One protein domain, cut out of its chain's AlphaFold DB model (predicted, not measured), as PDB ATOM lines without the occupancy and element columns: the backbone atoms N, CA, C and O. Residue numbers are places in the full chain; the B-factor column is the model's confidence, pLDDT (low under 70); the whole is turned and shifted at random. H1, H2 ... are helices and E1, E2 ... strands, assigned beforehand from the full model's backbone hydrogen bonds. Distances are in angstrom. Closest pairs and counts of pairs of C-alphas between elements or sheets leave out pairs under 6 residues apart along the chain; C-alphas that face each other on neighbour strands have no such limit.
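What this domain is: This is residues 53 to 114 of the 117 residues of an uncharacterized protein of Mycoplasma haemofelis (strain Langford 1) (UniProt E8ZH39). What does the domain look like? A strongly twisted sheet of four strands has one helix, H2, packed on one face, making two layers, a sheet and a helix. The short helix H1 lies off the sheet, in the stretch that loops from edge strand E2 to H2. How is it made up? The printed part has 62 residues, with two named helices and four named strands that follow along the chain as E1, E2, H1, H2, E3, E4; the sheet is mixed, ordered E2, E1, E3, E4, and the class is mixed, helices and strands. How large is it? It is compact, with a radius of gyration of the C-alphas of 10.6 A and a rounded outline of 30 by 22 by 20 A.

Where its parts are: Where do the first strands run? E1, residues 53 to 58, begins at C-alpha 53 (-19.620, 24.272, 101.493). E2, residues 63 to 69, is 19.7 A long. Where are the helices? H1 is residues 76 to 79. H2, residues 85 to 96, is 16.6 A long and begins at C-alpha 85 (-30.447, 17.736, 114.238). Which strands come last? E3, residues 100 to 106, is 19.2 A long. E4, residues 109 to 113, ends at C-alpha 113 (-17.645, 13.012, 108.554).

How they stand to each other: How do the strands pair? E1 and E2 form a hairpin, antiparallel at 159 degrees, with N 56 and O 65 within hydrogen-bond range at 2.8 A. E1 and E3, the inner strands, are parallel at 16 degrees, with N 103 and O 55 at 2.8 A. E3 and E4 form a hairpin, antiparallel at 143 degrees, with N 111 and O 104 at 2.7 A. Where is H2? It is on the sheet at a height over the sheet of 8.5 A, over E1 and E3, and runs along the strands, at 5 degrees to E3 on the local plane. Its closest C-alphas to E3 are those of Val 91 and Ser 101, 5.6 A apart; to E4, those of Ile 87 and Tyr 112, 5.9 A apart. And H1? It is not on the sheet, and it is apart from E1, E3, E4 and H2. What do the helices' backbones show? In H2 every O i to N i+4 pair is within hydrogen-bond range; H1 is too short for such a pair.

The domain as a whole: How far does it reach? The two C-alphas farthest apart, those of Thr 61 and Lys 96, are 30.1 A apart. Is it continuous? The printed part has no cut and no long link; E2 to H1 is short, and the other links are tight. Where is confidence low? The mean pLDDT of the printed part is 80.7, and residues 73 and 77 are under 70.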
ATOM      1  N   LYS A  53     -19.790  25.408 102.400       83.19
ATOM      2  CA  LYS A  53     -19.620  24.272 101.493       83.19
ATOM      3  C   LYS A  53     -20.011  22.994 102.219       83.19
ATOM      4  O   LYS A  53     -19.394  22.647 103.224       83.19
ATOM      5  N   VAL A  54     -20.991  22.281 101.675       84.44
ATOM      6  CA  VAL A  54     -21.451  20.998 102.203       84.44
ATOM      7  C   VAL A  54     -21.342  19.946 101.110       84.44
ATOM      8  O   VAL A  54     -21.887  20.107 100.021       84.44
ATOM      9  N   VAL A  55     -20.594  18.884 101.387       86.50
ATOM     10  CA  VAL A  55     -20.377  17.767 100.467       86.50
ATOM     11  C   VAL A  55     -21.183  16.574 100.958       86.50
ATOM     12  O   VAL A  55     -21.026  16.149 102.097       86.50
ATOM     13  N   TYR A  56     -22.017  16.019 100.088       85.31
ATOM     14  CA  TYR A  56     -22.829  14.836 100.332       85.31
ATOM     15  C   TYR A  56     -22.280  13.676  99.506       85.31
ATOM     16  O   TYR A  56     -22.379  13.674  98.278       85.31
ATOM     17  N   ALA A  57     -21.722  12.675 100.170       85.12
ATOM     18  CA  ALA A  57     -21.307  11.423  99.560       85.12
ATOM     19  C   ALA A  57     -22.370  10.363  99.842       85.12
ATOM     20  O   ALA A  57     -22.692  10.110 100.995       85.12
ATOM     21  N   ASN A  58     -22.933   9.742  98.816       83.56
ATOM     22  CA  ASN A  58     -23.815   8.598  98.979       83.56
ATOM     23  C   ASN A  58     -23.014   7.315  98.727       83.56
ATOM     24  O   ASN A  58     -22.430   7.150  97.655       83.56
ATOM     25  N   THR A  59     -22.933   6.445  99.739       79.31
ATOM     26  CA  THR A  59     -22.201   5.172  99.633       79.31
ATOM     27  C   THR A  59     -23.086   4.026  99.148       79.31
ATOM     28  O   THR A  59     -22.577   3.118  98.495       79.31
ATOM     29  N   ASP A  60     -24.401   4.101  99.379       76.69
ATOM     30  CA  ASP A  60     -25.396   3.163  98.848       76.69
ATOM     31  C   ASP A  60     -25.502   3.256  97.315       76.69
ATOM     32  O   ASP A  60     -25.564   2.248  96.613       76.69
ATOM     33  N   THR A  61     -25.464   4.476  96.776       76.88
ATOM     34  CA  THR A  61     -25.310   4.741  95.341       76.88
ATOM     35  C   THR A  61     -24.105   5.649  95.159       76.88
ATOM     36  O   THR A  61     -24.244   6.827  95.501       76.88
ATOM     37  N   PRO A  62     -22.960   5.158  94.637       77.75
ATOM     38  CA  PRO A  62     -21.690   5.883  94.618       77.75
ATOM     39  C   PRO A  62     -21.824   7.174  93.810       77.75
ATOM     40  O   PRO A  62     -21.645   7.213  92.595       77.75
ATOM     41  N   SER A  63     -22.200   8.236  94.508       75.94
ATOM     42  CA  SER A  63     -22.522   9.539  93.952       75.94
ATOM     43  C   SER A  63     -22.123  10.589  94.970       75.94
ATOM     44  O   SER A  63     -22.363  10.455  96.170       75.94
ATOM     45  N   VAL A  64     -21.460  11.626  94.483       83.50
ATOM     46  CA  VAL A  64     -21.022  12.748  95.301       83.50
ATOM     47  C   VAL A  64     -21.708  13.983  94.751       83.50
ATOM     48  O   VAL A  64     -21.648  14.251  93.555       83.50
ATOM     49  N   SER A  65     -22.377  14.716  95.628       79.56
ATOM     50  CA  SER A  65     -22.999  15.999  95.319       79.56
ATOM     51  C   SER A  65     -22.461  17.049  96.278       79.56
ATOM     52  O   SER A  65     -22.148  16.750  97.429       79.56
ATOM     53  N   GLU A  66     -22.309  18.280  95.809       81.88
ATOM     54  CA  GLU A  66     -21.920  19.403  96.656       81.88
ATOM     55  C   GLU A  66     -22.979  20.497  96.586       81.88
ATOM     56  O   GLU A  66     -23.517  20.794  95.523       81.88
ATOM     57  N   THR A  67     -23.254  21.112  97.731       78.75
ATOM     58  CA  THR A  67     -24.122  22.282  97.835       78.75
ATOM     59  C   THR A  67     -23.325  23.421  98.443       78.75
ATOM     60  O   THR A  67     -22.562  23.239  99.398       78.75
ATOM     61  N   ARG A  68     -23.496  24.613  97.871       76.75
ATOM     62  CA  ARG A  68     -22.960  25.862  98.408       76.75
ATOM     63  C   ARG A  68     -24.123  26.787  98.728       76.75
ATOM     64  O   ARG A  68     -24.727  27.323  97.807       76.75
ATOM     65  N   SER A  69     -24.409  26.979 100.008       73.62
ATOM     66  CA  SER A  69     -25.504  27.839 100.468       73.62
ATOM     67  C   SER A  69     -25.082  28.598 101.716       73.62
ATOM     68  O   SER A  69     -24.237  28.121 102.465       73.62
ATOM     69  N   ASP A  70     -25.637  29.786 101.936       71.75
ATOM     70  CA  ASP A  70     -25.418  30.557 103.165       71.75
ATOM     71  C   ASP A  70     -26.152  29.928 104.359       71.75
ATOM     72  O   ASP A  70     -25.703  30.056 105.497       71.75
ATOM     73  N   ASN A  71     -27.232  29.178 104.097       70.88
ATOM     74  CA  ASN A  71     -27.870  28.322 105.088       70.88
ATOM     75  C   ASN A  71     -28.254  26.971 104.470       70.88
ATOM     76  O   ASN A  71     -29.365  26.804 103.964       70.88
ATOM     77  N   PRO A  72     -27.361  25.971 104.514       72.00
ATOM     78  CA  PRO A  72     -27.594  24.727 103.795       72.00
ATOM     79  C   PRO A  72     -28.786  23.944 104.381       72.00
ATOM     80  O   PRO A  72     -29.440  23.195 103.666       72.00
ATOM     81  N   ALA A  73     -29.140  24.203 105.641       68.44
ATOM     82  CA  ALA A  73     -30.338  23.710 106.309       68.44
ATOM     83  C   ALA A  73     -31.680  24.096 105.656       68.44
ATOM     84  O   ALA A  73     -32.674  23.401 105.879       68.44
ATOM     85  N   ASP A  74     -31.733  25.217 104.933       72.25
ATOM     86  CA  ASP A  74     -32.968  25.726 104.322       72.25
ATOM     87  C   ASP A  74     -33.179  25.216 102.890       72.25
ATOM     88  O   ASP A  74     -34.292  25.320 102.360       72.25
ATOM     89  N   GLU A  75     -32.138  24.627 102.295       73.12
ATOM     90  CA  GLU A  75     -32.142  24.084 100.939       73.12
ATOM     91  C   GLU A  75     -33.139  22.926 100.814       73.12
ATOM     92  O   GLU A  75     -33.218  22.047 101.679       73.12
ATOM     93  N   GLU A  76     -33.878  22.874  99.702       72.44
ATOM     94  CA  GLU A  76     -34.800  21.762  99.426       72.44
ATOM     95  C   GLU A  76     -34.071  20.418  99.416       72.44
ATOM     96  O   GLU A  76     -34.528  19.469 100.049       72.44
ATOM     97  N   SER A  77     -32.863  20.370  98.845       68.31
ATOM     98  CA  SER A  77     -32.029  19.165  98.848       68.31
ATOM     99  C   SER A  77     -31.652  18.686 100.250       68.31
ATOM    100  O   SER A  77     -31.337  17.511 100.416       68.31
ATOM    101  N   TRP A  78     -31.655  19.564 101.259       74.25
ATOM    102  CA  TRP A  78     -31.469  19.170 102.652       74.25
ATOM    103  C   TRP A  78     -32.785  18.695 103.264       74.25
ATOM    104  O   TRP A  78     -32.791  17.689 103.958       74.25
ATOM    105  N   LYS A  79     -33.912  19.356 102.977       72.00
ATOM    106  CA  LYS A  79     -35.243  18.946 103.468       72.00
ATOM    107  C   LYS A  79     -35.663  17.563 102.968       72.00
ATOM    108  O   LYS A  79     -36.322  16.829 103.698       72.00
ATOM    109  N   GLU A  80     -35.249  17.193 101.760       74.69
ATOM    110  CA  GLU A  80     -35.444  15.849 101.202       74.69
ATOM    111  C   GLU A  80     -34.546  14.789 101.865       74.69
ATOM    112  O   GLU A  80     -34.827  13.591 101.804       74.69
ATOM    113  N   LYS A  81     -33.458  15.211 102.521       77.38
ATOM    114  CA  LYS A  81     -32.518  14.340 103.226       77.38
ATOM    115  C   LYS A  81     -32.881  14.298 104.709       77.38
ATOM    116  O   LYS A  81     -32.811  15.296 105.418       77.38
ATOM    117  N   VAL A  82     -33.198  13.112 105.223       78.88
ATOM    118  CA  VAL A  82     -33.399  12.918 106.668       78.88
ATOM    119  C   VAL A  82     -32.045  13.028 107.376       78.88
ATOM    120  O   VAL A  82     -31.294  12.059 107.469       78.88
ATOM    121  N   ILE A  83     -31.702  14.241 107.804       83.06
ATOM    122  CA  ILE A  83     -30.453  14.572 108.490       83.06
ATOM    123  C   ILE A  83     -30.776  14.887 109.949       83.06
ATOM    124  O   ILE A  83     -31.607  15.751 110.236       83.06
ATOM    125  N   ASP A  84     -30.088  14.209 110.865       86.12
ATOM    126  CA  ASP A  84     -30.228  14.439 112.300       86.12
ATOM    127  C   ASP A  84     -29.913  15.887 112.701       86.12
ATOM    128  O   ASP A  84     -29.011  16.541 112.165       86.12
ATOM    129  N   GLY A  85     -30.628  16.379 113.717       83.06
ATOM    130  CA  GLY A  85     -30.447  17.736 114.238       83.06
ATOM    131  C   GLY A  85     -29.030  18.002 114.764       83.06
ATOM    132  O   GLY A  85     -28.531  19.121 114.648       83.06
ATOM    133  N   ASP A  86     -28.346  16.983 115.286       86.44
ATOM    134  CA  ASP A  86     -26.953  17.103 115.735       86.44
ATOM    135  C   ASP A  86     -25.973  17.281 114.570       86.44
ATOM    136  O   ASP A  86     -24.996  18.025 114.677       86.44
ATOM    137  N   ILE A  87     -26.252  16.650 113.426       85.31
ATOM    138  CA  ILE A  87     -25.472  16.833 112.199       85.31
ATOM    139  C   ILE A  87     -25.701  18.237 111.647       85.31
ATOM    140  O   ILE A  87     -24.746  18.905 111.259       85.31
ATOM    141  N   LYS A  88     -26.948  18.718 111.684       83.88
ATOM    142  CA  LYS A  88     -27.299  20.086 111.292       83.88
ATOM    143  C   LYS A  88     -26.485  21.126 112.065       83.88
ATOM    144  O   LYS A  88     -25.837  21.962 111.443       83.88
ATOM    145  N   LYS A  89     -26.424  21.002 113.396       84.81
ATOM    146  CA  LYS A  89     -25.621  21.895 114.247       84.81
ATOM    147  C   LYS A  89     -24.140  21.873 113.880       84.81
ATOM    148  O   LYS A  89     -23.549  22.934 113.725       84.81
ATOM    149  N   LYS A  90     -23.553  20.686 113.682       86.31
ATOM    150  CA  LYS A  90     -22.141  20.551 113.284       86.31
ATOM    151  C   LYS A  90     -21.845  21.255 111.963       86.31
ATOM    152  O   LYS A  90     -20.821  21.916 111.830       86.31
ATOM    153  N   VAL A  91     -22.755  21.139 111.000       82.62
ATOM    154  CA  VAL A  91     -22.607  21.820 109.714       82.62
ATOM    155  C   VAL A  91     -22.745  23.331 109.872       82.62
ATOM    156  O   VAL A  91     -21.955  24.060 109.290       82.62
ATOM    157  N   GLU A  92     -23.674  23.821 110.697       83.00
ATOM    158  CA  GLU A  92     -23.764  25.251 111.031       83.00
ATOM    159  C   GLU A  92     -22.492  25.773 111.730       83.00
ATOM    160  O   GLU A  92     -22.062  26.900 111.476       83.00
ATOM    161  N   GLU A  93     -21.863  24.977 112.598       84.56
ATOM    162  CA  GLU A  93     -20.596  25.320 113.261       84.56
ATOM    163  C   GLU A  93     -19.421  25.393 112.279       84.56
ATOM    164  O   GLU A  93     -18.633  26.346 112.318       84.56
ATOM    165  N   ASP A  94     -19.320  24.431 111.362       83.75
ATOM    166  CA  ASP A  94     -18.348  24.469 110.268       83.75
ATOM    167  C   ASP A  94     -18.573  25.680 109.372       83.75
ATOM    168  O   ASP A  94     -17.621  26.374 109.021       83.75
ATOM    169  N   CYS A  95     -19.838  25.975 109.075       81.00
ATOM    170  CA  CYS A  95     -20.266  27.135 108.312       81.00
ATOM    171  C   CYS A  95     -19.722  28.436 108.895       81.00
ATOM    172  O   CYS A  95     -19.051  29.211 108.215       81.00
ATOM    173  N   LYS A  96     -19.960  28.636 110.198       81.00
ATOM    174  CA  LYS A  96     -19.473  29.792 110.962       81.00
ATOM    175  C   LYS A  96     -17.949  29.844 111.002       81.00
ATOM    176  O   LYS A  96     -17.374  30.927 111.052       81.00
ATOM    177  N   SER A  97     -17.303  28.682 110.957       80.88
ATOM    178  CA  SER A  97     -15.846  28.544 110.938       80.88
ATOM    179  C   SER A  97     -15.233  28.678 109.538       80.88
ATOM    180  O   SER A  97     -14.010  28.637 109.412       80.88
ATOM    181  N   GLY A  98     -16.045  28.795 108.480       78.19
ATOM    182  CA  GLY A  98     -15.582  28.764 107.088       78.19
ATOM    183  C   GLY A  98     -15.009  27.408 106.655       78.19
ATOM    184  O   GLY A  98     -14.247  27.336 105.692       78.19
ATOM    185  N   LYS A  99     -15.337  26.336 107.381       82.75
ATOM    186  CA  LYS A  99     -14.931  24.964 107.073       82.75
ATOM    187  C   LYS A  99     -15.918  24.325 106.102       82.75
ATOM    188  O   LYS A  99     -17.075  24.722 105.996       82.75
ATOM    189  N   THR A 100     -15.435  23.320 105.378       84.06
ATOM    190  CA  THR A 100     -16.291  22.470 104.547       84.06
ATOM    191  C   THR A 100     -16.819  21.323 105.393       84.06
ATOM    192  O   THR A 100     -16.028  20.608 106.009       84.06
ATOM    193  N   SER A 101     -18.132  21.119 105.379       86.31
ATOM    194  CA  SER A 101     -18.759  19.970 106.022       86.31
ATOM    195  C   SER A 101     -18.907  18.810 105.055       86.31
ATOM    196  O   SER A 101     -19.257  19.002 103.890       86.31
ATOM    197  N   TYR A 102     -18.701  17.596 105.555       87.88
ATOM    198  CA  TYR A 102     -18.850  16.378 104.771       87.88
ATOM    199  C   TYR A 102     -19.901  15.489 105.429       87.88
ATOM    200  O   TYR A 102     -19.828  15.189 106.618       87.88
ATOM    201  N   LEU A 103     -20.896  15.068 104.658       87.81
ATOM    202  CA  LEU A 103     -21.904  14.107 105.070       87.81
ATOM    203  C   LEU A 103     -21.796  12.879 104.172       87.81
ATOM    204  O   LEU A 103     -21.737  12.997 102.951       87.81
ATOM    205  N   SER A 104     -21.797  11.702 104.780       87.69
ATOM    206  CA  SER A 104     -21.829  10.416 104.097       87.69
ATOM    207  C   SER A 104     -23.171   9.746 104.357       87.69
ATOM    208  O   SER A 104     -23.563   9.619 105.511       87.69
ATOM    209  N   PHE A 105     -23.886   9.317 103.325       86.19
ATOM    210  CA  PHE A 105     -25.039   8.441 103.476       86.19
ATOM    211  C   PHE A 105     -24.529   7.006 103.572       86.19
ATOM    212  O   PHE A 105     -23.939   6.507 102.613       86.19
ATOM    213  N   GLU A 106     -24.682   6.399 104.746       85.75
ATOM    214  CA  GLU A 106     -24.244   5.038 105.061       85.75
ATOM    215  C   GLU A 106     -25.373   4.333 105.821       85.75
ATOM    216  O   GLU A 106     -25.850   4.844 106.836       85.75
ATOM    217  N   ASN A 107     -25.772   3.135 105.386       84.00
ATOM    218  CA  ASN A 107     -26.812   2.332 106.047       84.00
ATOM    219  C   ASN A 107     -28.154   3.076 106.198       84.00
ATOM    220  O   ASN A 107     -28.786   3.020 107.256       84.00
ATOM    221  N   GLY A 108     -28.575   3.815 105.170       82.00
ATOM    222  CA  GLY A 108     -29.865   4.507 105.185       82.00
ATOM    223  C   GLY A 108     -29.909   5.805 106.004       82.00
ATOM    224  O   GLY A 108     -30.988   6.375 106.160       82.00
ATOM    225  N   LYS A 109     -28.776   6.286 106.532       86.31
ATOM    226  CA  LYS A 109     -28.697   7.534 107.310       86.31
ATOM    227  C   LYS A 109     -27.538   8.414 106.866       86.31
ATOM    228  O   LYS A 109     -26.484   7.922 106.469       86.31
ATOM    229  N   TRP A 110     -27.716   9.726 106.985       85.44
ATOM    230  CA  TRP A 110     -26.624  10.678 106.811       85.44
ATOM    231  C   TRP A 110     -25.758  10.705 108.067       85.44
ATOM    232  O   TRP A 110     -26.260  10.801 109.181       85.44
ATOM    233  N   ILE A 111     -24.449  10.619 107.881       87.94
ATOM    234  CA  ILE A 111     -23.435  10.614 108.926       87.94
ATOM    235  C   ILE A 111     -22.485  11.764 108.641       87.94
ATOM    236  O   ILE A 111     -21.904  11.857 107.563       87.94
ATOM    237  N   TYR A 112     -22.300  12.640 109.619       87.44
ATOM    238  CA  TYR A 112     -21.304  13.694 109.522       87.44
ATOM    239  C   TYR A 112     -19.892  13.092 109.597       87.44
ATOM    240  O   TYR A 112     -19.549  12.405 110.564       87.44
ATOM    241  N   LYS A 113     -19.064  13.363 108.590       84.94
ATOM    242  CA  LYS A 113     -17.645  13.012 108.554       84.94
ATOM    243  C   LYS A 113     -16.842  14.294 108.716       84.94
ATOM    244  O   LYS A 113     -16.996  15.240 107.951       84.94
ATOM    245  N   PHE A 114     -15.956  14.321 109.705       70.38
ATOM    246  CA  PHE A 114     -14.943  15.367 109.751       70.38
ATOM    247  C   PHE A 114     -13.987  15.148 108.578       70.38
ATOM    248  O   PHE A 114     -13.493  14.035 108.389       70.38
TER     249      PHE A 114